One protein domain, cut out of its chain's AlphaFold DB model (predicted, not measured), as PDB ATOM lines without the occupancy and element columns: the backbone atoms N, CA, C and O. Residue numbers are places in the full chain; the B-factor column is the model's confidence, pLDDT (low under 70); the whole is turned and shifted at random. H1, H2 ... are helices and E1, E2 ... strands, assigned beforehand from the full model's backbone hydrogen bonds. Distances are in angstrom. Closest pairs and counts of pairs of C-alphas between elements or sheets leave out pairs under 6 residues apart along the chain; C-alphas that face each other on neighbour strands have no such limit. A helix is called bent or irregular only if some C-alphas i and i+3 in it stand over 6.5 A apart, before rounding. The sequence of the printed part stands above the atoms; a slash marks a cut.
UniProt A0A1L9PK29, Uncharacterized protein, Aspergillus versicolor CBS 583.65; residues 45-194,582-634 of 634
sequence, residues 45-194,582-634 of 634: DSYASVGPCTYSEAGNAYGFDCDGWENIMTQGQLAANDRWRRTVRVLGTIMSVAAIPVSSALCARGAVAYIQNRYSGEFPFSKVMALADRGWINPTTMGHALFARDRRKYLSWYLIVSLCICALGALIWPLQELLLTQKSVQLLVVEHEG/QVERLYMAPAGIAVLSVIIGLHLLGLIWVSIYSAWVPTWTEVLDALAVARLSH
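This is residues 45 to 194 and 582 to 634 of the 634 residues of an uncharacterized protein of Aspergillus versicolor CBS 583.65 (UniProt A0A1L9PK29). Picture a long rod: a three-helix bundle of H1b, H5 and H6 makes its thick part, the short helices H2, H3, H4 and H7 gather toward one end, and the strand hairpin E1 and E2 forms the slender tip at the other. Between bundle and tip, the arm H1a of the bent helix H1 runs along the rod with the two-stranded ribbon E3 and E4 near it, a loose stretch with few contacts. The printed part has 203 residues with seven named helices and four named strands, in the order E1, E2, H1, H2, H3, H4, H5, E3, E4, H6, H7; both sheets are antiparallel pairs, and the class is mostly helix. The whole is extended, with a radius of gyration of the C-alphas of 27.9 A and spans of 99 by 35 by 21 A.

Find C-alpha 181 at (39.569, 124.432, -43.209); from there strand E3, residues 181 to 187, runs 18.2 A. Its neighbour E4 is residues 582 to 587. Before E3 comes H5, residues 157 to 179, 31.9 A long; it is irregular, but only just, with C-alphas 170 and 173 6.8 A apart, and it has a kink of 33 degrees near residue 173. After E4, H6 runs from residue 590 to 616 over 38.4 A. H1, residues 75 to 118, was assigned as one helix by its hydrogen bonds, but it is bent, with C-alphas 97 and 100 6.9 A apart: its arm H1a, residues 75 to 97, is 33.8 A long and begins with C-alpha 75 at (33.072, 114.183, -23.677), and its arm H1b, residues 100 to 118, is 26.0 A long. The short helices are H2, residues 125 to 132, H3, residues 139 to 146, H4, residues 151 to 154, and H7, residues 626 to 632, which ends at (4.634, 125.697, -80.978). At the far tip look for E1, residues 53 to 58, and E2, residues 61 to 66.

Start at E3 and E4, antiparallel at 142 degrees, where N 183 and O 585 are 3.0 A apart and N 583 and O 185 are 2.8 A apart, within hydrogen-bond range. H1a and E4 are near each other. Move on to the up and down bundle of H1b, H5 and H6, in which each runs against the one before it in the chain. H5 and H6 touch at a shallow tilt of 32 degrees, opposite ways, closest at the C-alphas of Ile 165 and His 603, 5.5 A. H1b touches H5 at a shallow tilt of 15 degrees, closest at the C-alphas of Cys 107 and Ser 162, 5.7 A. H6 touches H1b with residues 607 to 614 alone, at a steep tilt of 42 degrees, closest at the C-alphas of Gly 110 and Ser 614, 4.6 A. The arms H1a and H1b stand at a steep tilt of 45 degrees, and H1a only just touches H5, with 3 pairs of C-alphas within 8 A, the closest those of Ser 96 and Trp 173, 5.9 A. H1b and H2 form a helical hairpin, closest at the C-alphas of Ala 111 and Leu 131, 6.5 A. H2 touches H4, with the C-alphas of Lys 127 and Tyr 154 4.9 A apart at the closest, and only just touches H7, with 3 pairs of C-alphas within 8 A, the closest those of Val 128 and Val 629, 7.6 A. H3 touches H4, closest at the C-alphas of Ala 145 and Arg 151, 4.7 A. At the tip, the hairpin E1 and E2 is antiparallel at 162 degrees, with N 54 and O 65 2.7 A apart, within hydrogen-bond range; both strands are apart from E3 and E4. Every O i to N i+4 pair is within hydrogen-bond range in H1a, H1b, H2, H3, H6 and H7, and 17 of 19 are in H5; H4 is too short for such a pair.

The two C-alphas farthest apart, those of Gly 59 and His 634, are 99.3 A apart. Residues 195 to 581 are not printed, and C-alphas 194 and 582 are 19.9 A apart across the cut. Of the links that are printed whole, none is long. Look for pLDDT under 70 at residues 45 to 72, 119 to 122, 145, 149 to 150, 191 to 194 and 633 to 634; the mean of the printed part is 80.2.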
ATOM      1  N   ASP A  45      40.051 128.062 -25.454       66.62
ATOM      2  CA  ASP A  45      41.382 127.459 -25.518       66.62
ATOM      3  C   ASP A  45      42.300 127.939 -24.385       66.62
ATOM      4  O   ASP A  45      43.497 127.678 -24.397       66.62
ATOM      5  N   SER A  46      41.761 128.664 -23.409       67.44
ATOM      6  CA  SER A  46      42.395 128.929 -22.118       67.44
ATOM      7  C   SER A  46      41.334 129.039 -21.039       67.44
ATOM      8  O   SER A  46      40.168 129.328 -21.322       67.44
ATOM      9  N   TYR A  47      41.750 128.826 -19.796       68.00
ATOM     10  CA  TYR A  47      40.947 129.184 -18.641       68.00
ATOM     11  C   TYR A  47      41.783 129.955 -17.629       68.00
ATOM     12  O   TYR A  47      42.990 129.765 -17.471       68.00
ATOM     13  N   ALA A  48      41.083 130.881 -16.995       54.09
ATOM     14  CA  ALA A  48      41.656 131.975 -16.232       54.09
ATOM     15  C   ALA A  48      40.865 132.193 -14.924       54.09
ATOM     16  O   ALA A  48      41.381 132.681 -13.931       54.09
ATOM     17  N   SER A  49      39.592 131.791 -14.883       51.00
ATOM     18  CA  SER A  49      38.787 131.817 -13.665       51.00
ATOM     19  C   SER A  49      38.358 130.404 -13.328       51.00
ATOM     20  O   SER A  49      37.305 129.925 -13.748       51.00
ATOM     21  N   VAL A  50      39.203 129.733 -12.564       55.25
ATOM     22  CA  VAL A  50      38.710 128.645 -11.744       55.25
ATOM     23  C   VAL A  50      38.206 129.288 -10.458       55.25
ATOM     24  O   VAL A  50      38.874 130.157  -9.888       55.25
ATOM     25  N   GLY A  51      36.997 128.933 -10.037       54.03
ATOM     26  CA  GLY A  51      36.488 129.275  -8.715       54.03
ATOM     27  C   GLY A  51      37.411 128.744  -7.612       54.03
ATOM     28  O   GLY A  51      38.461 128.163  -7.895       54.03
ATOM     29  N   PRO A  52      37.075 128.987  -6.336       55.72
ATOM     30  CA  PRO A  52      37.933 128.584  -5.235       55.72
ATOM     31  C   PRO A  52      38.256 127.097  -5.349       55.72
ATOM     32  O   PRO A  52      37.363 126.251  -5.396       55.72
ATOM     33  N   CYS A  53      39.543 126.800  -5.433       56.47
ATOM     34  CA  CYS A  53      40.015 125.441  -5.491       56.47
ATOM     35  C   CYS A  53      40.398 124.980  -4.099       56.47
ATOM     36  O   CYS A  53      41.170 125.640  -3.404       56.47
ATOM     37  N   THR A  54      39.859 123.839  -3.705       57.28
ATOM     38  CA  THR A  54      40.117 123.204  -2.427       57.28
ATOM     39  C   THR A  54      41.040 122.019  -2.592       57.28
ATOM     40  O   THR A  54      40.851 121.155  -3.445       57.28
ATOM     41  N   TYR A  55      42.049 121.985  -1.735       55.81
ATOM     42  CA  TYR A  55      42.908 120.831  -1.569       55.81
ATOM     43  C   TYR A  55      42.398 120.000  -0.391       55.81
ATOM     44  O   TYR A  55      42.279 120.516   0.722       55.81
ATOM     45  N   SER A  56      42.079 118.724  -0.619       56.31
ATOM     46  CA  SER A  56      41.671 117.808   0.451       56.31
ATOM     47  C   SER A  56      42.715 116.715   0.671       56.31
ATOM     48  O   SER A  56      42.952 115.892  -0.215       56.31
ATOM     49  N   GLU A  57      43.278 116.657   1.880       53.56
ATOM     50  CA  GLU A  57      44.113 115.549   2.371       53.56
ATOM     51  C   GLU A  57      43.280 114.565   3.219       53.56
ATOM     52  O   GLU A  57      43.557 114.313   4.397       53.56
ATOM     53  N   ALA A  58      42.187 114.041   2.661       42.72
ATOM     54  CA  ALA A  58      41.343 113.072   3.358       42.72
ATOM     55  C   ALA A  58      41.630 111.640   2.869       42.72
ATOM     56  O   ALA A  58      41.048 111.164   1.898       42.72
ATOM     57  N   GLY A  59      42.509 110.922   3.578       54.44
ATOM     58  CA  GLY A  59      42.809 109.506   3.318       54.44
ATOM     59  C   GLY A  59      43.826 109.282   2.189       54.44
ATOM     60  O   GLY A  59      44.816 109.997   2.105       54.44
ATOM     61  N   ASN A  60      43.595 108.273   1.336       35.47
ATOM     62  CA  ASN A  60      44.486 107.896   0.221       35.47
ATOM     63  C   ASN A  60      44.263 108.717  -1.067       35.47
ATOM     64  O   ASN A  60      44.889 108.427  -2.086       35.47
ATOM     65  N   ALA A  61      43.350 109.692  -1.058       40.59
ATOM     66  CA  ALA A  61      43.031 110.509  -2.221       40.59
ATOM     67  C   ALA A  61      43.523 111.941  -1.994       40.59
ATOM     68  O   ALA A  61      42.897 112.717  -1.275       40.59
ATOM     69  N   TYR A  62      44.652 112.282  -2.616       52.12
ATOM     70  CA  TYR A  62      45.061 113.671  -2.801       52.12
ATOM     71  C   TYR A  62      44.196 114.246  -3.923       52.12
ATOM     72  O   TYR A  62      44.364 113.877  -5.085       52.12
ATOM     73  N   GLY A  63      43.218 115.073  -3.561       50.31
ATOM     74  CA  GLY A  63      42.240 115.628  -4.493       50.31
ATOM     75  C   GLY A  63      42.292 117.146  -4.501       50.31
ATOM     76  O   GLY A  63      42.367 117.774  -3.443       50.31
ATOM     77  N   PHE A  64      42.259 117.718  -5.699       54.81
ATOM     78  CA  PHE A  64      42.068 119.141  -5.909       54.81
ATOM     79  C   PHE A  64      40.707 119.313  -6.579       54.81
ATOM     80  O   PHE A  64      40.504 118.791  -7.675       54.81
ATOM     81  N   ASP A  65      39.770 119.952  -5.884       56.81
ATOM     82  CA  ASP A  65      38.424 120.202  -6.395       56.81
ATOM     83  C   ASP A  65      38.203 121.699  -6.512       56.81
ATOM     84  O   ASP A  65      38.439 122.459  -5.574       56.81
ATOM     85  N   CYS A  66      37.785 122.115  -7.689       57.12
ATOM     86  CA  CYS A  66      37.765 123.492  -8.119       57.12
ATOM     87  C   CYS A  66      36.355 123.830  -8.584       57.12
ATOM     88  O   CYS A  66      35.855 123.204  -9.518       57.12
ATOM     89  N   ASP A  67      35.725 124.830  -7.975       57.22
ATOM     90  CA  ASP A  67      34.382 125.253  -8.371       57.22
ATOM     91  C   ASP A  67      34.409 126.219  -9.569       57.22
ATOM     92  O   ASP A  67      35.452 126.726  -9.963       57.22
ATOM     93  N   GLY A  68      33.247 126.524 -10.155       53.28
ATOM     94  CA  GLY A  68      33.080 127.727 -10.989       53.28
ATOM     95  C   GLY A  68      33.729 127.703 -12.374       53.28
ATOM     96  O   GLY A  68      33.966 128.759 -12.955       53.28
ATOM     97  N   TRP A  69      34.008 126.525 -12.922       57.53
ATOM     98  CA  TRP A  69      34.512 126.405 -14.282       57.53
ATOM     99  C   TRP A  69      33.463 126.834 -15.311       57.53
ATOM    100  O   TRP A  69      32.499 126.119 -15.600       57.53
ATOM    101  N   GLU A  70      33.671 127.996 -15.914       55.12
ATOM    102  CA  GLU A  70      32.908 128.393 -17.087       55.12
ATOM    103  C   GLU A  70      33.499 127.737 -18.340       55.12
ATOM    104  O   GLU A  70      34.709 127.570 -18.475       55.12
ATOM    105  N   ASN A  71      32.633 127.394 -19.296       61.38
ATOM    106  CA  ASN A  71      33.026 126.943 -20.634       61.38
ATOM    107  C   ASN A  71      33.676 125.548 -20.755       61.38
ATOM    108  O   ASN A  71      34.350 125.276 -21.750       61.38
ATOM    109  N   ILE A  72      33.422 124.631 -19.815       68.38
ATOM    110  CA  ILE A  72      33.818 123.222 -19.968       68.38
ATOM    111  C   ILE A  72      32.990 122.546 -21.061       68.38
ATOM    112  O   ILE A  72      31.768 122.707 -21.130       68.38
ATOM    113  N   MET A  73      33.644 121.711 -21.868       74.44
ATOM    114  CA  MET A  73      32.962 120.787 -22.762       74.44
ATOM    115  C   MET A  73      33.018 119.362 -22.207       74.44
ATOM    116  O   MET A  73      34.085 118.848 -21.889       74.44
ATOM    117  N   THR A  74      31.876 118.681 -22.126       78.94
ATOM    118  CA  THR A  74      31.873 117.265 -21.729       78.94
ATOM    119  C   THR A  74      32.230 116.361 -22.906       78.94
ATOM    120  O   THR A  74      31.959 116.683 -24.069       78.94
ATOM    121  N   GLN A  75      32.771 115.172 -22.635       81.38
ATOM    122  CA  GLN A  75      33.072 114.183 -23.677       81.38
ATOM    123  C   GLN A  75      31.821 113.818 -24.502       81.38
ATOM    124  O   GLN A  75      31.891 113.644 -25.721       81.38
ATOM    125  N   GLY A  76      30.645 113.790 -23.864       81.69
ATOM    126  CA  GLY A  76      29.361 113.598 -24.543       81.69
ATOM    127  C   GLY A  76      28.994 114.744 -25.497       81.69
ATOM    128  O   GLY A  76      28.483 114.501 -26.593       81.69
ATOM    129  N   GLN A  77      29.279 115.994 -25.121       83.69
ATOM    130  CA  GLN A  77      29.087 117.158 -25.993       83.69
ATOM    131  C   GLN A  77      30.072 117.157 -27.166       83.69
ATOM    132  O   GLN A  77      29.660 117.429 -28.296       83.69
ATOM    133  N   LEU A  78      31.332 116.786 -26.927       84.69
ATOM    134  CA  LEU A  78      32.342 116.641 -27.972       84.69
ATOM    135  C   LEU A  78      31.938 115.563 -28.992       84.69
ATOM    136  O   LEU A  78      31.905 115.822 -30.195       84.69
ATOM    137  N   ALA A  79      31.507 114.391 -28.521       86.56
ATOM    138  CA  ALA A  79      31.017 113.322 -29.389       86.56
ATOM    139  C   ALA A  79      29.780 113.746 -30.202       86.56
ATOM    140  O   ALA A  79      29.631 113.368 -31.368       86.56
ATOM    141  N   ALA A  80      28.881 114.545 -29.618       87.69
ATOM    142  CA  ALA A  80      27.748 115.109 -30.346       87.69
ATOM    143  C   ALA A  80      28.207 116.089 -31.437       87.69
ATOM    144  O   ALA A  80      27.677 116.061 -32.549       87.69
ATOM    145  N   ASN A  81      29.208 116.918 -31.145       88.75
ATOM    146  CA  ASN A  81      29.789 117.853 -32.102       88.75
ATOM    147  C   ASN A  81      30.389 117.119 -33.313       88.75
ATOM    148  O   ASN A  81      30.124 117.477 -34.460       88.75
ATOM    149  N   ASP A  82      31.105 116.022 -33.071       88.25
ATOM    150  CA  ASP A  82      31.687 115.178 -34.117       88.25
ATOM    151  C   ASP A  82      30.632 114.534 -35.009       88.25
ATOM    152  O   ASP A  82      30.792 114.475 -36.233       88.25
ATOM    153  N   ARG A  83      29.516 114.094 -34.417       91.25
ATOM    154  CA  ARG A  83      28.365 113.595 -35.179       91.25
ATOM    155  C   ARG A  83      27.814 114.682 -36.097       91.25
ATOM    156  O   ARG A  83      27.651 114.417 -37.283       91.25
ATOM    157  N   TRP A  84      27.613 115.903 -35.598       91.75
ATOM    158  CA  TRP A  84      27.133 117.022 -36.417       91.75
ATOM    159  C   TRP A  84      28.100 117.393 -37.544       91.75
ATOM    160  O   TRP A  84      27.653 117.594 -38.675       91.75
ATOM    161  N   ARG A  85      29.416 117.399 -37.287       90.12
ATOM    162  CA  ARG A  85      30.440 117.603 -38.330       90.12
ATOM    163  C   ARG A  85      30.317 116.563 -39.448       90.12
ATOM    164  O   ARG A  85      30.315 116.919 -40.627       90.12
ATOM    165  N   ARG A  86      30.156 115.282 -39.094       90.38
ATOM    166  CA  ARG A  86      29.945 114.197 -40.071       90.38
ATOM    167  C   ARG A  86      28.626 114.362 -40.829       90.38
ATOM    168  O   ARG A  86      28.623 114.237 -42.051       90.38
ATOM    169  N   THR A  87      27.532 114.689 -40.140       91.31
ATOM    170  CA  THR A  87      26.212 114.905 -40.756       91.31
ATOM    171  C   THR A  87      26.239 116.029 -41.786       91.31
ATOM    172  O   THR A  87      25.737 115.844 -42.889       91.31
ATOM    173  N   VAL A  88      26.862 117.166 -41.469       90.94
ATOM    174  CA  VAL A  88      27.000 118.294 -42.403       90.94
ATOM    175  C   VAL A  88      27.809 117.903 -43.636       90.94
ATOM    176  O   VAL A  88      27.407 118.235 -44.746       90.94
ATOM    177  N   ARG A  89      28.906 117.151 -43.476       88.44
ATOM    178  CA  ARG A  89      29.700 116.675 -44.620       88.44
ATOM    179  C   ARG A  89      28.876 115.757 -45.532       88.44
ATOM    180  O   ARG A  89      28.921 115.923 -46.744       88.44
ATOM    181  N   VAL A  90      28.085 114.840 -44.966       91.19
ATOM    182  CA  VAL A  90      27.207 113.939 -45.743       91.19
ATOM    183  C   VAL A  90      26.064 114.695 -46.425       91.19
ATOM    184  O   VAL A  90      25.777 114.461 -47.595       91.19
ATOM    185  N   LEU A  91      25.406 115.624 -45.727       90.56
ATOM    186  CA  LEU A  91      24.367 116.454 -46.343       90.56
ATOM    187  C   LEU A  91      24.952 117.325 -47.456       90.56
ATOM    188  O   LEU A  91      24.324 117.480 -48.502       90.56
ATOM    189  N   GLY A  92      26.167 117.835 -47.264       89.25
ATOM    190  CA  GLY A  92      26.838 118.649 -48.261       89.25
ATOM    191  C   GLY A  92      27.177 117.899 -49.542       89.25
ATOM    192  O   GLY A  92      26.940 118.417 -50.631       89.25
ATOM    193  N   THR A  93      27.629 116.646 -49.444       89.44
ATOM    194  CA  THR A  93      27.878 115.811 -50.631       89.44
ATOM    195  C   THR A  93      26.590 115.442 -51.365       89.44
ATOM    196  O   THR A  93      26.558 115.456 -52.593       89.44
ATOM    197  N   ILE A  94      25.495 115.168 -50.651       90.69
ATOM    198  CA  ILE A  94      24.186 114.929 -51.284       90.69
ATOM    199  C   ILE A  94      23.729 116.182 -52.040       90.69
ATOM    200  O   ILE A  94      23.282 116.104 -53.186       90.69
ATOM    201  N   MET A  95      23.862 117.349 -51.411       90.06
ATOM    202  CA  MET A  95      23.427 118.615 -51.988       90.06
ATOM    203  C   MET A  95      24.315 119.079 -53.145       90.06
ATOM    204  O   MET A  95      23.794 119.699 -54.072       90.06
ATOM    205  N   SER A  96      25.608 118.746 -53.153       89.12
ATOM    206  CA  SER A  96      26.498 119.050 -54.280       89.12
ATOM    207  C   SER A  96      26.112 118.287 -55.540       89.12
ATOM    208  O   SER A  96      26.051 118.871 -56.623       89.12
ATOM    209  N   VAL A  97      25.730 117.020 -55.388       91.38
ATOM    210  CA  VAL A  97      25.217 116.196 -56.485       91.38
ATOM    211  C   VAL A  97      23.819 116.656 -56.914       91.38
ATOM    212  O   VAL A  97      23.519 116.687 -58.108       91.38
ATOM    213  N   ALA A  98      22.962 117.052 -55.969       90.50
ATOM    214  CA  ALA A  98      21.588 117.473 -56.252       90.50
ATOM    215  C   ALA A  98      21.473 118.887 -56.854       90.50
ATOM    216  O   ALA A  98      20.478 119.173 -57.528       90.50
ATOM    217  N   ALA A  99      22.467 119.760 -56.657       90.62
ATOM    218  CA  ALA A  99      22.402 121.169 -57.040       90.62
ATOM    219  C   ALA A  99      22.069 121.372 -58.527       90.62
ATOM    220  O   ALA A  99      21.125 122.096 -58.854       90.62
ATOM    221  N   ILE A 100      22.791 120.708 -59.436       91.19
ATOM    222  CA  ILE A 100      22.575 120.859 -60.884       91.19
ATOM    223  C   ILE A 100      21.254 120.206 -61.330       91.19
ATOM    224  O   ILE A 100      20.462 120.897 -61.976       91.19
ATOM    225  N   PRO A 101      20.946 118.932 -60.996       91.69
ATOM    226  CA  PRO A 101      19.687 118.301 -61.395       91.69
ATOM    227  C   PRO A 101      18.443 119.052 -60.910       91.69
ATOM    228  O   PRO A 101      17.526 119.276 -61.700       91.69
ATOM    229  N   VAL A 102      18.418 119.484 -59.643       91.44
ATOM    230  CA  VAL A 102      17.270 120.198 -59.060       91.44
ATOM    231  C   VAL A 102      17.116 121.578 -59.691       91.44
ATOM    232  O   VAL A 102      16.025 121.921 -60.155       91.44
ATOM    233  N   SER A 103      18.207 122.345 -59.789       92.56
ATOM    234  CA  SER A 103      18.183 123.675 -60.412       92.56
ATOM    235  C   SER A 103      17.749 123.602 -61.870       92.56
ATOM    236  O   SER A 103      16.902 124.377 -62.309       92.56
ATOM    237  N   SER A 104      18.269 122.620 -62.609       91.88
ATOM    238  CA  SER A 104      17.916 122.378 -64.004       91.88
ATOM    239  C   SER A 104      16.452 121.994 -64.178       91.88
ATOM    240  O   SER A 104      15.781 122.531 -65.057       91.88
ATOM    241  N   ALA A 105      15.928 121.104 -63.329       90.44
ATOM    242  CA  ALA A 105      14.533 120.681 -63.382       90.44
ATOM    243  C   ALA A 105      13.569 121.847 -63.101       90.44
ATOM    244  O   ALA A 105      12.563 122.002 -63.800       90.44
ATOM    245  N   LEU A 106      13.890 122.700 -62.123       91.12
ATOM    246  CA  LEU A 106      13.113 123.905 -61.825       91.12
ATOM    247  C   LEU A 106      13.196 124.921 -62.975       91.12
ATOM    248  O   LEU A 106      12.161 125.416 -63.426       91.12
ATOM    249  N   CYS A 107      14.393 125.156 -63.525       91.38
ATOM    250  CA  CYS A 107      14.589 126.024 -64.691       91.38
ATOM    251  C   CYS A 107      13.845 125.511 -65.932       91.38
ATOM    252  O   CYS A 107      13.236 126.309 -66.642       91.38
ATOM    253  N   ALA A 108      13.818 124.197 -66.169       89.75
ATOM    254  CA  ALA A 108      13.077 123.589 -67.271       89.75
ATOM    255  C   ALA A 108      11.566 123.830 -67.137       89.75
ATOM    256  O   ALA A 108      10.916 124.222 -68.105       89.75
ATOM    257  N   ARG A 109      11.005 123.686 -65.928       88.31
ATOM    258  CA  ARG A 109       9.585 123.980 -65.674       88.31
ATOM    259  C   ARG A 109       9.244 125.455 -65.876       88.31
ATOM    260  O   ARG A 109       8.216 125.768 -66.474       88.31
ATOM    261  N   GLY A 110      10.102 126.371 -65.433       88.38
ATOM    262  CA  GLY A 110       9.895 127.795 -65.704       88.38
ATOM    263  C   GLY A 110      10.090 128.166 -67.182       88.38
ATOM    264  O   GLY A 110       9.407 129.067 -67.665       88.38
ATOM    265  N   ALA A 111      10.928 127.441 -67.935       89.31
ATOM    266  CA  ALA A 111      11.109 127.661 -69.372       89.31
ATOM    267  C   ALA A 111       9.807 127.393 -70.138       89.31
ATOM    268  O   ALA A 111       9.443 128.162 -71.027       89.31
ATOM    269  N   VAL A 112       9.058 126.358 -69.739       88.00
ATOM    270  CA  VAL A 112       7.727 126.056 -70.286       88.00
ATOM    271  C   VAL A 112       6.774 127.239 -70.084       88.00
ATOM    272  O   VAL A 112       6.147 127.692 -71.042       88.00
ATOM    273  N   ALA A 113       6.708 127.782 -68.866       86.25
ATOM    274  CA  ALA A 113       5.890 128.955 -68.555       86.25
ATOM    275  C   ALA A 113       6.343 130.211 -69.320       86.25
ATOM    276  O   ALA A 113       5.517 131.001 -69.775       86.25
ATOM    277  N   TYR A 114       7.652 130.403 -69.493       87.56
ATOM    278  CA  TYR A 114       8.226 131.531 -70.224       87.56
ATOM    279  C   TYR A 114       7.868 131.501 -71.710       87.56
ATOM    280  O   TYR A 114       7.389 132.499 -72.246       87.56
ATOM    281  N   ILE A 115       8.047 130.352 -72.364       86.25
ATOM    282  CA  ILE A 115       7.757 130.207 -73.792       86.25
ATOM    283  C   ILE A 115       6.252 130.329 -74.035       86.25
ATOM    284  O   ILE A 115       5.844 131.124 -74.872       86.25
ATOM    285  N   GLN A 116       5.409 129.636 -73.263       83.38
ATOM    286  CA  GLN A 116       3.954 129.638 -73.481       83.38
ATOM    287  C   GLN A 116       3.277 130.992 -73.234       83.38
ATOM    288  O   GLN A 116       2.202 131.236 -73.783       83.38
ATOM    289  N   ASN A 117       3.872 131.862 -72.414       79.38
ATOM    290  CA  ASN A 117       3.337 133.196 -72.140       79.38
ATOM    291  C   ASN A 117       3.836 134.264 -73.131       79.38
ATOM    292  O   ASN A 117       3.210 135.307 -73.277       79.38
ATOM    293  N   ARG A 118       4.964 134.016 -73.810       74.62
ATOM    294  CA  ARG A 118       5.623 134.973 -74.717       74.62
ATOM    295  C   ARG A 118       5.548 134.568 -76.193       74.62
ATOM    296  O   ARG A 118       6.094 135.267 -77.043       74.62
ATOM    297  N   TYR A 119       4.901 133.442 -76.498       64.69
ATOM    298  CA  TYR A 119       4.713 132.956 -77.861       64.69
ATOM    299  C   TYR A 119       3.609 133.755 -78.567       64.69
ATOM    300  O   TYR A 119       2.441 133.381 -78.550       64.69
ATOM    301  N   SER A 120       3.989 134.884 -79.162       55.09
ATOM    302  CA  SER A 120       3.127 135.730 -79.990       55.09
ATOM    303  C   SER A 120       3.642 135.786 -81.431       55.09
ATOM    304  O   SER A 120       3.920 136.867 -81.921       55.09
ATOM    305  N   GLY A 121       3.887 134.647 -82.089       58.78
ATOM    306  CA  GLY A 121       4.335 134.574 -83.498       58.78
ATOM    307  C   GLY A 121       5.723 135.170 -83.831       58.78
ATOM    308  O   GLY A 121       6.358 134.737 -84.785       58.78
ATOM    309  N   GLU A 122       6.242 136.100 -83.027       61.25
ATOM    310  CA  GLU A 122       7.484 136.855 -83.236       61.25
ATOM    311  C   GLU A 122       8.675 136.305 -82.428       61.25
ATOM    312  O   GLU A 122       9.795 136.811 -82.528       61.25
ATOM    313  N   PHE A 123       8.474 135.272 -81.599       73.31
ATOM    314  CA  PHE A 123       9.555 134.703 -80.790       73.31
ATOM    315  C   PHE A 123      10.415 133.735 -81.632       73.31
ATOM    316  O   PHE A 123       9.899 132.713 -82.086       73.31
ATOM    317  N   PRO A 124      11.726 133.994 -81.830       82.44
ATOM    318  CA  PRO A 124      12.554 133.196 -82.734       82.44
ATOM    319  C   PRO A 124      12.638 131.723 -82.321       82.44
ATOM    320  O   PRO A 124      12.996 131.410 -81.181       82.44
ATOM    321  N   PHE A 125      12.408 130.814 -83.272       81.56
ATOM    322  CA  PHE A 125      12.450 129.364 -83.041       81.56
ATOM    323  C   PHE A 125      13.802 128.882 -82.482       81.56
ATOM    324  O   PHE A 125      13.841 128.018 -81.610       81.56
ATOM    325  N   SER A 126      14.916 129.513 -82.872       79.38
ATOM    326  CA  SER A 126      16.253 129.220 -82.330       79.38
ATOM    327  C   SER A 126      16.358 129.416 -80.812       79.38
ATOM    328  O   SER A 126      17.106 128.697 -80.152       79.38
ATOM    329  N   LYS A 127      15.594 130.355 -80.236       84.06
ATOM    330  CA  LYS A 127      15.541 130.591 -78.784       84.06
ATOM    331  C   LYS A 127      14.639 129.584 -78.074       84.06
ATOM    332  O   LYS A 127      14.911 129.247 -76.926       84.06
ATOM    333  N   VAL A 128      13.587 129.106 -78.747       83.81
ATOM    334  CA  VAL A 128      12.728 128.018 -78.248       83.81
ATOM    335  C   VAL A 128      13.530 126.727 -78.166       83.81
ATOM    336  O   VAL A 128      13.543 126.096 -77.114       83.81
ATOM    337  N   MET A 129      14.266 126.394 -79.230       82.62
ATOM    338  CA  MET A 129      15.111 125.202 -79.275       82.62
ATOM    339  C   MET A 129      16.220 125.259 -78.217       82.62
ATOM    340  O   MET A 129      16.384 124.321 -77.447       82.62
ATOM    341  N   ALA A 130      16.899 126.405 -78.074       83.00
ATOM    342  CA  ALA A 130      17.928 126.585 -77.046       83.00
ATOM    343  C   ALA A 130      17.401 126.406 -75.605       83.00
ATOM    344  O   ALA A 130      18.144 125.972 -74.727       83.00
ATOM    345  N   LEU A 131      16.134 126.743 -75.341       85.38
ATOM    346  CA  LEU A 131      15.497 126.525 -74.038       85.38
ATOM    347  C   LEU A 131      15.003 125.079 -73.860       85.38
ATOM    348  O   LEU A 131      15.097 124.552 -72.753       85.38
ATOM    349  N   ALA A 132      14.499 124.444 -74.923       84.19
ATOM    350  CA  ALA A 132      14.051 123.050 -74.914       84.19
ATOM    351  C   ALA A 132      15.220 122.077 -74.683       84.19
ATOM    352  O   ALA A 132      15.132 121.200 -73.825       84.19
ATOM    353  N   ASP A 133      16.360 122.325 -75.333       83.00
ATOM    354  CA  ASP A 133      17.591 121.530 -75.207       83.00
ATOM    355  C   ASP A 133      18.355 121.781 -73.894       83.00
ATOM    356  O   ASP A 133      19.491 121.334 -73.730       83.00
ATOM    357  N   ARG A 134      17.763 122.526 -72.946       84.94
ATOM    358  CA  ARG A 134      18.411 122.949 -71.692       84.94
ATOM    359  C   ARG A 134      19.771 123.599 -71.958       84.94
ATOM    360  O   ARG A 134      20.776 123.272 -71.322       84.94
ATOM    361  N   GLY A 135      19.806 124.556 -72.885       82.06
ATOM    362  CA  GLY A 135      21.028 125.205 -73.365       82.06
ATOM    363  C   GLY A 135      21.865 125.929 -72.298       82.06
ATOM    364  O   GLY A 135      22.975 126.359 -72.602       82.06
ATOM    365  N   TRP A 136      21.365 126.042 -71.060       85.81
ATOM    366  CA  TRP A 136      22.099 126.502 -69.874       85.81
ATOM    367  C   TRP A 136      23.045 125.450 -69.259       85.81
ATOM    368  O   TRP A 136      23.852 125.810 -68.411       85.81
ATOM    369  N   ILE A 137      22.964 124.174 -69.660       84.38
ATOM    370  CA  ILE A 137      23.905 123.104 -69.255       84.38
ATOM    371  C   ILE A 137      24.764 122.631 -70.428       84.38
ATOM    372  O   ILE A 137      25.866 122.132 -70.221       84.38
ATOM    373  N   ASN A 138      24.288 122.787 -71.665       84.19
ATOM    374  CA  ASN A 138      25.039 122.352 -72.833       84.19
ATOM    375  C   ASN A 138      26.202 123.335 -73.128       84.19
ATOM    376  O   ASN A 138      25.959 124.504 -73.444       84.19
ATOM    377  N   PRO A 139      27.472 122.882 -73.065       77.94
ATOM    378  CA  PRO A 139      28.641 123.749 -73.224       77.94
ATOM    379  C   PRO A 139      28.734 124.376 -74.621       77.94
ATOM    380  O   PRO A 139      29.221 125.498 -74.760       77.94
ATOM    381  N   THR A 140      28.217 123.705 -75.655       78.31
ATOM    382  CA  THR A 140      28.242 124.216 -77.036       78.31
ATOM    383  C   THR A 140      27.296 125.404 -77.221       78.31
ATOM    384  O   THR A 140      27.681 126.437 -77.771       78.31
ATOM    385  N   THR A 141      26.074 125.319 -76.687       73.25
ATOM    386  CA  THR A 141      25.114 126.432 -76.687       73.25
ATOM    387  C   THR A 141      25.567 127.564 -75.774       73.25
ATOM    388  O   THR A 141      25.382 128.727 -76.126       73.25
ATOM    389  N   MET A 142      26.222 127.252 -74.651       72.75
ATOM    390  CA  MET A 142      26.831 128.247 -73.763       72.75
ATOM    391  C   MET A 142      27.946 129.028 -74.463       72.75
ATOM    392  O   MET A 142      27.959 130.255 -74.403       72.75
ATOM    393  N   GLY A 143      28.842 128.341 -75.181       72.56
ATOM    394  CA  GLY A 143      29.915 128.970 -75.954       72.56
ATOM    395  C   GLY A 143      29.379 129.918 -77.029       72.56
ATOM    396  O   GLY A 143      29.837 131.057 -77.157       72.56
ATOM    397  N   HIS A 144      28.329 129.501 -77.741       73.75
ATOM    398  CA  HIS A 144      27.656 130.356 -78.719       73.75
ATOM    399  C   HIS A 144      26.891 131.528 -78.082       73.75
ATOM    400  O   HIS A 144      26.852 132.619 -78.651       73.75
ATOM    401  N   ALA A 145      26.307 131.342 -76.897       67.31
ATOM    402  CA  ALA A 145      25.577 132.388 -76.183       67.31
ATOM    403  C   ALA A 145      26.501 133.424 -75.514       67.31
ATOM    404  O   ALA A 145      26.157 134.607 -75.480       67.31
ATOM    405  N   LEU A 146      27.664 133.002 -75.001       70.75
ATOM    406  CA  LEU A 146      28.580 133.830 -74.208       70.75
ATOM    407  C   LEU A 146      29.752 134.411 -74.998       70.75
ATOM    408  O   LEU A 146      30.215 135.485 -74.630       70.75
ATOM    409  N   PHE A 147      30.235 133.744 -76.053       74.94
ATOM    410  CA  PHE A 147      31.492 134.121 -76.716       74.94
ATOM    411  C   PHE A 147      31.362 134.390 -78.218       74.94
ATOM    412  O   PHE A 147      32.039 135.293 -78.710       74.94
ATOM    413  N   ALA A 148      30.456 133.720 -78.935       74.38
ATOM    414  CA  ALA A 148      30.324 133.891 -80.388       74.38
ATOM    415  C   ALA A 148      29.814 135.286 -80.807       74.38
ATOM    416  O   ALA A 148      29.271 136.036 -79.999       74.38
ATOM    417  N   ARG A 149      29.964 135.637 -82.093       66.38
ATOM    418  CA  ARG A 149      29.451 136.891 -82.688       66.38
ATOM    419  C   ARG A 149      27.915 136.890 -82.827       66.38
ATOM    420  O   ARG A 149      27.292 137.947 -82.768       66.38
ATOM    421  N   ASP A 150      27.305 135.703 -82.860       69.19
ATOM    422  CA  ASP A 150      25.866 135.477 -83.080       69.19
ATOM    423  C   ASP A 150      25.036 135.326 -81.786       69.19
ATOM    424  O   ASP A 150      23.970 134.701 -81.785       69.19
ATOM    425  N   ARG A 151      25.477 135.914 -80.661       70.69
ATOM    426  CA  ARG A 151      24.834 135.734 -79.334       70.69
ATOM    427  C   ARG A 151      23.330 136.004 -79.360       70.69
ATOM    428  O   ARG A 151      22.549 135.252 -78.787       70.69
ATOM    429  N   ARG A 152      22.889 137.045 -80.081       72.31
ATOM    430  CA  ARG A 152      21.473 137.465 -80.141       72.31
ATOM    431  C   ARG A 152      20.529 136.391 -80.703       72.31
ATOM    432  O   ARG A 152      19.332 136.447 -80.413       72.31
ATOM    433  N   LYS A 153      21.050 135.425 -81.474       73.56
ATOM    434  CA  LYS A 153      20.273 134.357 -82.124       73.56
ATOM    435  C   LYS A 153      19.782 133.296 -81.133       73.56
ATOM    436  O   LYS A 153      18.678 132.782 -81.301       73.56
ATOM    437  N   TYR A 154      20.556 133.022 -80.084       70.88
ATOM    438  CA  TYR A 154      20.266 131.975 -79.092       70.88
ATOM    439  C   TYR A 154      19.969 132.538 -77.695       70.88
ATOM    440  O   TYR A 154      19.289 131.900 -76.894       70.88
ATOM    441  N   LEU A 155      20.432 133.756 -77.405       78.94
ATOM    442  CA  LEU A 155      20.304 134.369 -76.088       78.94
ATOM    443  C   LEU A 155      18.869 134.859 -75.829       78.94
ATOM    444  O   LEU A 155      18.291 135.655 -76.584       78.94
ATOM    445  N   SER A 156      18.305 134.404 -74.714       84.81
ATOM    446  CA  SER A 156      17.087 134.944 -74.115       84.81
ATOM    447  C   SER A 156      17.371 135.333 -72.667       84.81
ATOM    448  O   SER A 156      18.231 134.735 -72.024       84.81
ATOM    449  N   TRP A 157      16.640 136.319 -72.142       85.69
ATOM    450  CA  TRP A 157      16.783 136.729 -70.742       85.69
ATOM    451  C   TRP A 157      16.612 135.544 -69.778       85.69
ATOM    452  O   TRP A 157      17.413 135.358 -68.870       85.69
ATOM    453  N   TYR A 158      15.623 134.685 -70.036       88.94
ATOM    454  CA  TYR A 158      15.373 133.499 -69.219       88.94
ATOM    455  C   TYR A 158      16.533 132.489 -69.252       88.94
ATOM    456  O   TYR A 158      16.850 131.877 -68.232       88.94
ATOM    457  N   LEU A 159      17.201 132.335 -70.403       87.31
ATOM    458  CA  LEU A 159      18.377 131.471 -70.533       87.31
ATOM    459  C   LEU A 159      19.563 132.001 -69.709       87.31
ATOM    460  O   LEU A 159      20.237 131.204 -69.066       87.31
ATOM    461  N   ILE A 160      19.769 133.325 -69.657       87.31
ATOM    462  CA  ILE A 160      20.790 133.949 -68.792       87.31
ATOM    463  C   ILE A 160      20.470 133.693 -67.318       87.31
ATOM    464  O   ILE A 160      21.337 133.241 -66.579       87.31
ATOM    465  N   VAL A 161      19.222 133.923 -66.896       90.75
ATOM    466  CA  VAL A 161      18.797 133.680 -65.508       90.75
ATOM    467  C   VAL A 161      18.999 132.210 -65.125       90.75
ATOM    468  O   VAL A 161      19.583 131.925 -64.084       90.75
ATOM    469  N   SER A 162      18.595 131.273 -65.989       90.69
ATOM    470  CA  SER A 162      18.748 129.829 -65.747       90.69
ATOM    471  C   SER A 162      20.217 129.401 -65.681       90.69
ATOM    472  O   SER A 162      20.585 128.579 -64.839       90.69
ATOM    473  N   LEU A 163      21.066 129.989 -66.531       90.69
ATOM    474  CA  LEU A 163      22.512 129.792 -66.502       90.69
ATOM    475  C   LEU A 163      23.112 130.298 -65.187       90.69
ATOM    476  O   LEU A 163      23.841 129.557 -64.536       90.69
ATOM    477  N   CYS A 164      22.783 131.522 -64.769       91.06
ATOM    478  CA  CYS A 164      23.267 132.093 -63.514       91.06
ATOM    479  C   CYS A 164      22.835 131.254 -62.305       91.06
ATOM    480  O   CYS A 164      23.658 130.983 -61.437       91.06
ATOM    481  N   ILE A 165      21.581 130.790 -62.259       93.88
ATOM    482  CA  ILE A 165      21.083 129.933 -61.174       93.88
ATOM    483  C   ILE A 165      21.883 128.628 -61.096       93.88
ATOM    484  O   ILE A 165      22.340 128.265 -60.012       93.88
ATOM    485  N   CYS A 166      22.077 127.942 -62.229       91.94
ATOM    486  CA  CYS A 166      22.839 126.692 -62.278       91.94
ATOM    487  C   CYS A 166      24.323 126.908 -61.945       91.94
ATOM    488  O   CYS A 166      24.898 126.108 -61.211       91.94
ATOM    489  N   ALA A 167      24.926 127.994 -62.436       90.62
ATOM    490  CA  ALA A 167      26.316 128.341 -62.158       90.62
ATOM    491  C   ALA A 167      26.537 128.647 -60.670       90.62
ATOM    492  O   ALA A 167      27.461 128.104 -60.073       90.62
ATOM    493  N   LEU A 168      25.663 129.446 -60.046       93.19
ATOM    494  CA  LEU A 168      25.720 129.705 -58.604       93.19
ATOM    495  C   LEU A 168      25.555 128.405 -57.806       93.19
ATOM    496  O   LEU A 168      26.345 128.153 -56.904       93.19
ATOM    497  N   GLY A 169      24.600 127.547 -58.182       91.00
ATOM    498  CA  GLY A 169      24.399 126.239 -57.547       91.00
ATOM    499  C   GLY A 169      25.631 125.331 -57.625       91.00
ATOM    500  O   GLY A 169      25.993 124.693 -56.641       91.00
ATOM    501  N   ALA A 170      26.303 125.313 -58.779       90.06
ATOM    502  CA  ALA A 170      27.526 124.544 -58.993       90.06
ATOM    503  C   ALA A 170      28.745 125.121 -58.249       90.06
ATOM    504  O   ALA A 170      29.647 124.368 -57.896       90.06
ATOM    505  N   LEU A 171      28.778 126.435 -57.998       91.38
ATOM    506  CA  LEU A 171      29.893 127.117 -57.330       91.38
ATOM    507  C   LEU A 171      29.861 127.008 -55.800       91.38
ATOM    508  O   LEU A 171      30.925 127.065 -55.188       91.38
ATOM    509  N   ILE A 172      28.683 126.844 -55.182       91.62
ATOM    510  CA  ILE A 172      28.532 126.826 -53.713       91.62
ATOM    511  C   ILE A 172      29.464 125.798 -53.060       91.62
ATOM    512  O   ILE A 172      30.209 126.145 -52.147       91.62
ATOM    513  N   TRP A 173      29.462 124.552 -53.538       90.38
ATOM    514  CA  TRP A 173      30.188 123.456 -52.886       90.38
ATOM    515  C   TRP A 173      31.708 123.506 -53.079       90.38
ATOM    516  O   TRP A 173      32.411 123.406 -52.075       90.38
ATOM    517  N   PRO A 174      32.247 123.734 -54.294       90.75
ATOM    518  CA  PRO A 174      33.685 123.933 -54.471       90.75
ATOM    519  C   PRO A 174      34.224 125.118 -53.666       90.75
ATOM    520  O   PRO A 174      35.290 125.020 -53.065       90.75
ATOM    521  N   LEU A 175      33.483 126.232 -53.608       90.31
ATOM    522  CA  LEU A 175      33.878 127.383 -52.793       90.31
ATOM    523  C   LEU A 175      33.804 127.070 -51.298       90.31
ATOM    524  O   LEU A 175      34.662 127.520 -50.543       90.31
ATOM    525  N   GLN A 176      32.812 126.290 -50.868       90.25
ATOM    526  CA  GLN A 176      32.725 125.836 -49.487       90.25
ATOM    527  C   GLN A 176      33.916 124.955 -49.111       90.25
ATOM    528  O   GLN A 176      34.517 125.218 -48.078       90.25
ATOM    529  N   GLU A 177      34.296 123.964 -49.923       88.12
ATOM    530  CA  GLU A 177      35.483 123.142 -49.640       88.12
ATOM    531  C   GLU A 177      36.782 123.951 -49.661       88.12
ATOM    532  O   GLU A 177      37.660 123.708 -48.840       88.12
ATOM    533  N   LEU A 178      36.891 124.945 -50.546       90.06
ATOM    534  CA  LEU A 178      38.069 125.808 -50.618       90.06
ATOM    535  C   LEU A 178      38.218 126.713 -49.383       90.06
ATOM    536  O   LEU A 178      39.331 126.986 -48.943       90.06
ATOM    537  N   LEU A 179      37.102 127.216 -48.847       90.56
ATOM    538  CA  LEU A 179      37.088 128.162 -47.725       90.56
ATOM    539  C   LEU A 179      37.008 127.480 -46.353       90.56
ATOM    540  O   LEU A 179      37.337 128.101 -45.339       90.56
ATOM    541  N   LEU A 180      36.534 126.235 -46.303       90.06
ATOM    542  CA  LEU A 180      36.392 125.460 -45.079       90.06
ATOM    543  C   LEU A 180      37.696 124.715 -44.786       90.06
ATOM    544  O   LEU A 180      38.085 123.795 -45.495       90.06
ATOM    545  N   THR A 181      38.340 125.076 -43.686       87.81
ATOM    546  CA  THR A 181      39.569 124.432 -43.209       87.81
ATOM    547  C   THR A 181      39.315 123.707 -41.891       87.81
ATOM    548  O   THR A 181      38.348 123.995 -41.182       87.81
ATOM    549  N   GLN A 182      40.168 122.740 -41.554       86.56
ATOM    550  CA  GLN A 182      40.181 122.113 -40.233       86.56
ATOM    551  C   GLN A 182      41.337 122.701 -39.423       86.56
ATOM    552  O   GLN A 182      42.468 122.738 -39.901       86.56
ATOM    553  N   LYS A 183      41.048 123.172 -38.207       84.44
ATOM    554  CA  LYS A 183      42.054 123.684 -37.269       84.44
ATOM    555  C   LYS A 183      42.015 122.845 -35.996       84.44
ATOM    556  O   LYS A 183      40.933 122.637 -35.450       84.44
ATOM    557  N   SER A 184      43.170 122.382 -35.527       83.94
ATOM    558  CA  SER A 184      43.298 121.783 -34.199       83.94
ATOM    559  C   SER A 184      43.302 122.880 -33.135       83.94
ATOM    560  O   SER A 184      43.953 123.916 -33.284       83.94
ATOM    561  N   VAL A 185      42.523 122.673 -32.079       82.44
ATOM    562  CA  VAL A 185      42.456 123.536 -30.898       82.44
ATOM    563  C   VAL A 185      42.515 122.634 -29.675       82.44
ATOM    564  O   VAL A 185      41.919 121.558 -29.676       82.44
ATOM    565  N   GLN A 186      43.249 123.051 -28.653       82.50
ATOM    566  CA  GLN A 186      43.276 122.346 -27.379       82.50
ATOM    567  C   GLN A 186      42.158 122.872 -26.490       82.50
ATOM    568  O   GLN A 186      41.973 124.082 -26.377       82.50
ATOM    569  N   LEU A 187      41.374 121.960 -25.925       77.62
ATOM    570  CA  LEU A 187      40.186 122.290 -25.148       77.62
ATOM    571  C   LEU A 187      40.176 121.510 -23.846       77.62
ATOM    572  O   LEU A 187      40.606 120.357 -23.794       77.62
ATOM    573  N   LEU A 188      39.591 122.125 -22.829       76.12
ATOM    574  CA  LEU A 188      39.286 121.463 -21.576       76.12
ATOM    575  C   LEU A 188      38.096 120.517 -21.776       76.12
ATOM    576  O   LEU A 188      36.987 120.961 -22.094       76.12
ATOM    577  N   VAL A 189      38.333 119.211 -21.620       73.56
ATOM    578  CA  VAL A 189      37.308 118.174 -21.793       73.56
ATOM    579  C   VAL A 189      37.189 117.342 -20.528       73.56
ATOM    580  O   VAL A 189      38.183 116.801 -20.054       73.56
ATOM    581  N   VAL A 190      35.965 117.195 -20.018       72.38
ATOM    582  CA  VAL A 190      35.681 116.416 -18.802       72.38
ATOM    583  C   VAL A 190      34.761 115.237 -19.116       72.38
ATOM    584  O   VAL A 190      33.887 115.320 -19.986       72.38
ATOM    585  N   GLU A 191      34.969 114.117 -18.425       66.31
ATOM    586  CA  GLU A 191      34.193 112.883 -18.604       66.31
ATOM    587  C   GLU A 191      32.726 113.049 -18.155       66.31
ATOM    588  O   GLU A 191      31.801 112.622 -18.854       66.31
ATOM    589  N   HIS A 192      32.488 113.755 -17.044       62.53
ATOM    590  CA  HIS A 192      31.164 114.024 -16.465       62.53
ATOM    591  C   HIS A 192      30.988 115.506 -16.089       62.53
ATOM    592  O   HIS A 192      31.951 116.265 -16.105       62.53
ATOM    593  N   GLU A 193      29.755 115.941 -15.790       55.38
ATOM    594  CA  GLU A 193      29.508 117.266 -15.191       55.38
ATOM    595  C   GLU A 193      30.154 117.292 -13.797       55.38
ATOM    596  O   GLU A 193      29.593 116.792 -12.825       55.38
ATOM    597  N   GLY A 194      31.383 117.794 -13.733       52.34
ATOM    598  CA  GLY A 194      32.225 117.852 -12.545       52.34
ATOM    599  C   GLY A 194      33.479 118.674 -12.836       52.34
ATOM    600  O   GLY A 194      33.737 119.021 -13.994       52.34
ATOM    601  N   GLN A 582      43.401 117.764 -27.654       84.62
ATOM    602  CA  GLN A 582      43.403 118.232 -29.036       84.62
ATOM    603  C   GLN A 582      42.101 117.832 -29.732       84.62
ATOM    604  O   GLN A 582      41.799 116.652 -29.912       84.62
ATOM    605  N   VAL A 583      41.345 118.837 -30.158       84.56
ATOM    606  CA  VAL A 583      40.087 118.687 -30.877       84.56
ATOM    607  C   VAL A 583      40.179 119.408 -32.212       84.56
ATOM    608  O   VAL A 583      40.625 120.550 -32.318       84.56
ATOM    609  N   GLU A 584      39.707 118.752 -33.263       85.75
ATOM    610  CA  GLU A 584      39.532 119.397 -34.555       85.75
ATOM    611  C   GLU A 584      38.250 120.235 -34.571       85.75
ATOM    612  O   GLU A 584      37.152 119.724 -34.330       85.75
ATOM    613  N   ARG A 585      38.358 121.500 -34.973       85.88
ATOM    614  CA  ARG A 585      37.203 122.333 -35.310       85.88
ATOM    615  C   ARG A 585      37.173 122.671 -36.791       85.88
ATOM    616  O   ARG A 585      38.205 122.731 -37.461       85.88
ATOM    617  N   LEU A 586      35.968 122.923 -37.290       88.50
ATOM    618  CA  LEU A 586      35.801 123.586 -38.576       88.50
ATOM    619  C   LEU A 586      36.191 125.054 -38.415       88.50
ATOM    620  O   LEU A 586      35.870 125.679 -37.405       88.50
ATOM    621  N   TYR A 587      36.899 125.597 -39.394       89.38
ATOM    622  CA  TYR A 587      37.291 126.993 -39.415       89.38
ATOM    623  C   TYR A 587      37.039 127.589 -40.795       89.38
ATOM    624  O   TYR A 587      37.468 127.060 -41.821       89.38
ATOM    625  N   MET A 588      36.343 128.719 -40.800       91.19
ATOM    626  CA  MET A 588      36.110 129.543 -41.972       91.19
ATOM    627  C   MET A 588      36.215 130.998 -41.533       91.19
ATOM    628  O   MET A 588      35.621 131.385 -40.525       91.19
ATOM    629  N   ALA A 589      36.967 131.807 -42.279       90.81
ATOM    630  CA  ALA A 589      37.070 133.232 -41.988       90.81
ATOM    631  C   ALA A 589      35.674 133.893 -42.042       90.81
ATOM    632  O   ALA A 589      34.869 133.517 -42.901       90.81
ATOM    633  N   PRO A 590      35.386 134.918 -41.216       90.69
ATOM    634  CA  PRO A 590      34.097 135.616 -41.245       90.69
ATOM    635  C   PRO A 590      33.721 136.140 -42.640       90.69
ATOM    636  O   PRO A 590      32.567 136.050 -43.056       90.69
ATOM    637  N   ALA A 591      34.714 136.602 -43.409       91.56
ATOM    638  CA  ALA A 591      34.535 137.006 -44.802       91.56
ATOM    639  C   ALA A 591      34.083 135.843 -45.705       91.56
ATOM    640  O   ALA A 591      33.215 136.028 -46.555       91.56
ATOM    641  N   GLY A 592      34.617 134.635 -45.496       91.81
ATOM    642  CA  GLY A 592      34.206 133.434 -46.228       91.81
ATOM    643  C   GLY A 592      32.751 133.054 -45.948       91.81
ATOM    644  O   GLY A 592      31.998 132.778 -46.882       91.81
ATOM    645  N   ILE A 593      32.326 133.144 -44.681       93.31
ATOM    646  CA  ILE A 593      30.928 132.922 -44.280       93.31
ATOM    647  C   ILE A 593      30.010 133.951 -44.957       93.31
ATOM    648  O   ILE A 593      28.961 133.585 -45.491       93.31
ATOM    649  N   ALA A 594      30.404 135.227 -44.989       93.00
ATOM    650  CA  ALA A 594      29.624 136.279 -45.639       93.00
ATOM    651  C   ALA A 594      29.479 136.042 -47.153       93.00
ATOM    652  O   ALA A 594      28.362 136.058 -47.673       93.00
ATOM    653  N   VAL A 595      30.582 135.758 -47.855       93.75
ATOM    654  CA  VAL A 595      30.587 135.515 -49.308       93.75
ATOM    655  C   VAL A 595      29.702 134.323 -49.678       93.75
ATOM    656  O   VAL A 595      28.839 134.448 -50.548       93.75
ATOM    657  N   LEU A 596      29.857 133.183 -48.997       93.81
ATOM    658  CA  LEU A 596      29.041 131.996 -49.266       93.81
ATOM    659  C   LEU A 596      27.563 132.222 -48.939       93.81
ATOM    660  O   LEU A 596      26.704 131.805 -49.713       93.81
ATOM    661  N   SER A 597      27.255 132.950 -47.862       95.44
ATOM    662  CA  SER A 597      25.870 133.302 -47.521       95.44
ATOM    663  C   SER A 597      25.204 134.139 -48.619       95.44
ATOM    664  O   SER A 597      24.048 133.891 -48.959       95.44
ATOM    665  N   VAL A 598      25.934 135.084 -49.228       95.44
ATOM    666  CA  VAL A 598      25.436 135.885 -50.361       95.44
ATOM    667  C   VAL A 598      25.200 135.013 -51.595       95.44
ATOM    668  O   VAL A 598      24.145 135.118 -52.219       95.44
ATOM    669  N   ILE A 599      26.138 134.126 -51.937       95.06
ATOM    670  CA  ILE A 599      26.009 133.222 -53.094       95.06
ATOM    671  C   ILE A 599      24.809 132.280 -52.920       95.06
ATOM    672  O   ILE A 599      23.990 132.154 -53.833       95.06
ATOM    673  N   ILE A 600      24.669 131.665 -51.741       95.19
ATOM    674  CA  ILE A 600      23.527 130.807 -51.393       95.19
ATOM    675  C   ILE A 600      22.223 131.610 -51.465       95.19
ATOM    676  O   ILE A 600      21.251 131.145 -52.062       95.19
ATOM    677  N   GLY A 601      22.206 132.832 -50.925       95.56
ATOM    678  CA  GLY A 601      21.053 133.728 -50.984       95.56
ATOM    679  C   GLY A 601      20.621 134.044 -52.417       95.56
ATOM    680  O   GLY A 601      19.452 133.874 -52.757       95.56
ATOM    681  N   LEU A 602      21.558 134.430 -53.290       95.62
ATOM    682  CA  LEU A 602      21.282 134.713 -54.705       95.62
ATOM    683  C   LEU A 602      20.775 133.477 -55.458       95.62
ATOM    684  O   LEU A 602      19.828 133.574 -56.241       95.62
ATOM    685  N   HIS A 603      21.370 132.311 -55.198       95.44
ATOM    686  CA  HIS A 603      20.934 131.048 -55.783       95.44
ATOM    687  C   HIS A 603      19.490 130.706 -55.382       95.44
ATOM    688  O   HIS A 603      18.653 130.427 -56.245       95.44
ATOM    689  N   LEU A 604      19.173 130.790 -54.086       95.44
ATOM    690  CA  LEU A 604      17.837 130.510 -53.564       95.44
ATOM    691  C   LEU A 604      16.795 131.519 -54.048       95.44
ATOM    692  O   LEU A 604      15.705 131.108 -54.438       95.44
ATOM    693  N   LEU A 605      17.123 132.813 -54.094       95.75
ATOM    694  CA  LEU A 605      16.236 133.839 -54.652       95.75
ATOM    695  C   LEU A 605      15.880 133.532 -56.111       95.75
ATOM    696  O   LEU A 605      14.713 133.617 -56.491       95.75
ATOM    697  N   GLY A 606      16.864 133.111 -56.910       93.69
ATOM    698  CA  GLY A 606      16.637 132.683 -58.287       93.69
ATOM    699  C   GLY A 606      15.727 131.454 -58.385       93.69
ATOM    700  O   GLY A 606      14.767 131.459 -59.159       93.69
ATOM    701  N   LEU A 607      15.970 130.419 -57.574       93.75
ATOM    702  CA  LEU A 607      15.134 129.210 -57.552       93.75
ATOM    703  C   LEU A 607      13.698 129.487 -57.096       93.75
ATOM    704  O   LEU A 607      12.754 128.984 -57.710       93.75
ATOM    705  N   ILE A 608      13.520 130.300 -56.055       94.12
ATOM    706  CA  ILE A 608      12.206 130.721 -55.556       94.12
ATOM    707  C   ILE A 608      11.467 131.504 -56.641       94.12
ATOM    708  O   ILE A 608      10.306 131.205 -56.920       94.12
ATOM    709  N   TRP A 609      12.140 132.448 -57.306       93.44
ATOM    710  CA  TRP A 609      11.550 133.229 -58.392       93.44
ATOM    711  C   TRP A 609      11.050 132.337 -59.535       93.44
ATOM    712  O   TRP A 609       9.884 132.433 -59.922       93.44
ATOM    713  N   VAL A 610      11.879 131.406 -60.024       91.69
ATOM    714  CA  VAL A 610      11.487 130.453 -61.082       91.69
ATOM    715  C   VAL A 610      10.343 129.539 -60.621       91.69
ATOM    716  O   VAL A 610       9.428 129.228 -61.391       91.69
ATOM    717  N   SER A 611      10.358 129.116 -59.359       90.75
ATOM    718  CA  SER A 611       9.350 128.209 -58.806       90.75
ATOM    719  C   SER A 611       7.991 128.891 -58.652       90.75
ATOM    720  O   SER A 611       6.984 128.325 -59.071       90.75
ATOM    721  N   ILE A 612       7.956 130.131 -58.154       89.75
ATOM    722  CA  ILE A 612       6.739 130.957 -58.102       89.75
ATOM    723  C   ILE A 612       6.238 131.242 -59.519       89.75
ATOM    724  O   ILE A 612       5.058 131.033 -59.803       89.75
ATOM    725  N   TYR A 613       7.133 131.643 -60.426       88.81
ATOM    726  CA  TYR A 613       6.790 131.930 -61.818       88.81
ATOM    727  C   TYR A 613       6.135 130.723 -62.508       88.81
ATOM    728  O   TYR A 613       5.057 130.846 -63.092       88.81
ATOM    729  N   SER A 614       6.738 129.538 -62.378       87.06
ATOM    730  CA  SER A 614       6.204 128.294 -62.952       87.06
ATOM    731  C   SER A 614       4.888 127.831 -62.316       87.06
ATOM    732  O   SER A 614       4.086 127.190 -62.990       87.06
ATOM    733  N   ALA A 615       4.639 128.152 -61.043       86.00
ATOM    734  CA  ALA A 615       3.407 127.776 -60.351       86.00
ATOM    735  C   ALA A 615       2.235 128.730 -60.647       86.00
ATOM    736  O   ALA A 615       1.074 128.310 -60.649       86.00
ATOM    737  N   TRP A 616       2.520 130.016 -60.866       86.19
ATOM    738  CA  TRP A 616       1.502 131.049 -61.075       86.19
ATOM    739  C   TRP A 616       1.040 131.159 -62.522       86.19
ATOM    740  O   TRP A 616      -0.151 131.387 -62.758       86.19
ATOM    741  N   VAL A 617       1.954 130.987 -63.479       84.44
ATOM    742  CA  VAL A 617       1.626 131.037 -64.905       84.44
ATOM    743  C   VAL A 617       0.986 129.710 -65.314       84.44
ATOM    744  O   VAL A 617       1.612 128.659 -65.184       84.44
ATOM    745  N   PRO A 618      -0.260 129.714 -65.811       82.19
ATOM    746  CA  PRO A 618      -0.939 128.481 -66.163       82.19
ATOM    747  C   PRO A 618      -0.343 127.925 -67.467       82.19
ATOM    748  O   PRO A 618      -0.298 128.621 -68.483       82.19
ATOM    749  N   THR A 619       0.085 126.661 -67.452       82.75
ATOM    750  CA  THR A 619       0.675 125.971 -68.611       82.75
ATOM    751  C   THR A 619      -0.185 124.794 -69.065       82.75
ATOM    752  O   THR A 619      -0.978 124.240 -68.296       82.75
ATOM    753  N   TRP A 620      -0.054 124.409 -70.337       82.31
ATOM    754  CA  TRP A 620      -0.781 123.265 -70.908       82.31
ATOM    755  C   TRP A 620       0.041 121.962 -70.945       82.31
ATOM    756  O   TRP A 620      -0.540 120.882 -71.023       82.31
ATOM    757  N   THR A 621       1.370 122.047 -70.831       81.38
ATOM    758  CA  THR A 621       2.296 120.902 -70.687       81.38
ATOM    759  C   THR A 621       3.246 121.136 -69.508       81.38
ATOM    760  O   THR A 621       3.427 122.278 -69.082       81.38
ATOM    761  N   GLU A 622       3.825 120.064 -68.963       72.56
ATOM    762  CA  GLU A 622       4.843 120.118 -67.899       72.56
ATOM    763  C   GLU A 622       6.276 120.161 -68.429       72.56
ATOM    764  O   GLU A 622       7.165 120.652 -67.732       72.56
ATOM    765  N   VAL A 623       6.497 119.646 -69.640       79.81
ATOM    766  CA  VAL A 623       7.825 119.503 -70.241       79.81
ATOM    767  C   VAL A 623       7.798 120.017 -71.679       79.81
ATOM    768  O   VAL A 623       6.796 119.899 -72.394       79.81
ATOM    769  N   LEU A 624       8.907 120.633 -72.083       77.81
ATOM    770  CA  LEU A 624       9.206 121.047 -73.453       77.81
ATOM    771  C   LEU A 624       9.736 119.848 -74.255       77.81
ATOM    772  O   LEU A 624      10.893 119.817 -74.654       77.81
ATOM    773  N   ASP A 625       8.885 118.845 -74.462       78.00
ATOM    774  CA  ASP A 625       9.229 117.686 -75.292       78.00
ATOM    775  C   ASP A 625       9.094 118.014 -76.785       78.00
ATOM    776  O   ASP A 625       8.456 119.002 -77.162       78.00
ATOM    777  N   ALA A 626       9.634 117.158 -77.659       77.44
ATOM    778  CA  ALA A 626       9.575 117.338 -79.115       77.44
ATOM    779  C   ALA A 626       8.145 117.608 -79.627       77.44
ATOM    780  O   ALA A 626       7.938 118.455 -80.493       77.44
ATOM    781  N   LEU A 627       7.143 116.960 -79.025       77.00
ATOM    782  CA  LEU A 627       5.728 117.176 -79.334       77.00
ATOM    783  C   LEU A 627       5.228 118.564 -78.901       77.00
ATOM    784  O   LEU A 627       4.407 119.172 -79.586       77.00
ATOM    785  N   ALA A 628       5.729 119.089 -77.782       76.81
ATOM    786  CA  ALA A 628       5.403 120.436 -77.331       76.81
ATOM    787  C   ALA A 628       6.059 121.513 -78.201       76.81
ATOM    788  O   ALA A 628       5.417 122.519 -78.499       76.81
ATOM    789  N   VAL A 629       7.296 121.283 -78.649       80.19
ATOM    790  CA  VAL A 629       8.016 122.178 -79.569       80.19
ATOM    791  C   VAL A 629       7.371 122.175 -80.959       80.19
ATOM    792  O   VAL A 629       7.104 123.247 -81.494       80.19
ATOM    793  N   ALA A 630       7.030 121.002 -81.505       75.00
ATOM    794  CA  ALA A 630       6.344 120.875 -82.796       75.00
ATOM    795  C   ALA A 630       4.970 121.566 -82.802       75.00
ATOM    796  O   ALA A 630       4.543 122.132 -83.805       75.00
ATOM    797  N   ARG A 631       4.284 121.560 -81.653       75.56
ATOM    798  CA  ARG A 631       3.009 122.263 -81.483       75.56
ATOM    799  C   ARG A 631       3.161 123.778 -81.364       75.56
ATOM    800  O   ARG A 631       2.190 124.484 -81.587       75.56
ATOM    801  N   LEU A 632       4.335 124.268 -80.972       73.06
ATOM    802  CA  LEU A 632       4.634 125.697 -80.978       73.06
ATOM    803  C   LEU A 632       5.027 126.172 -82.382       73.06
ATOM    804  O   LEU A 632       4.757 127.313 -82.692       73.06
ATOM    805  N   SER A 633       5.627 125.333 -83.236       64.19
ATOM    806  CA  SER A 633       6.026 125.718 -84.605       64.19
ATOM    807  C   SER A 633       4.890 125.775 -85.638       64.19
ATOM    808  O   SER A 633       5.141 126.181 -86.771       64.19
ATOM    809  N   HIS A 634       3.686 125.339 -85.265       57.59
ATOM    810  CA  HIS A 634       2.455 125.412 -86.057       57.59
ATOM    811  C   HIS A 634       1.539 126.496 -85.499       57.59
ATOM    812  O   HIS A 634       0.898 127.181 -86.325       57.59
TER     813      HIS A 634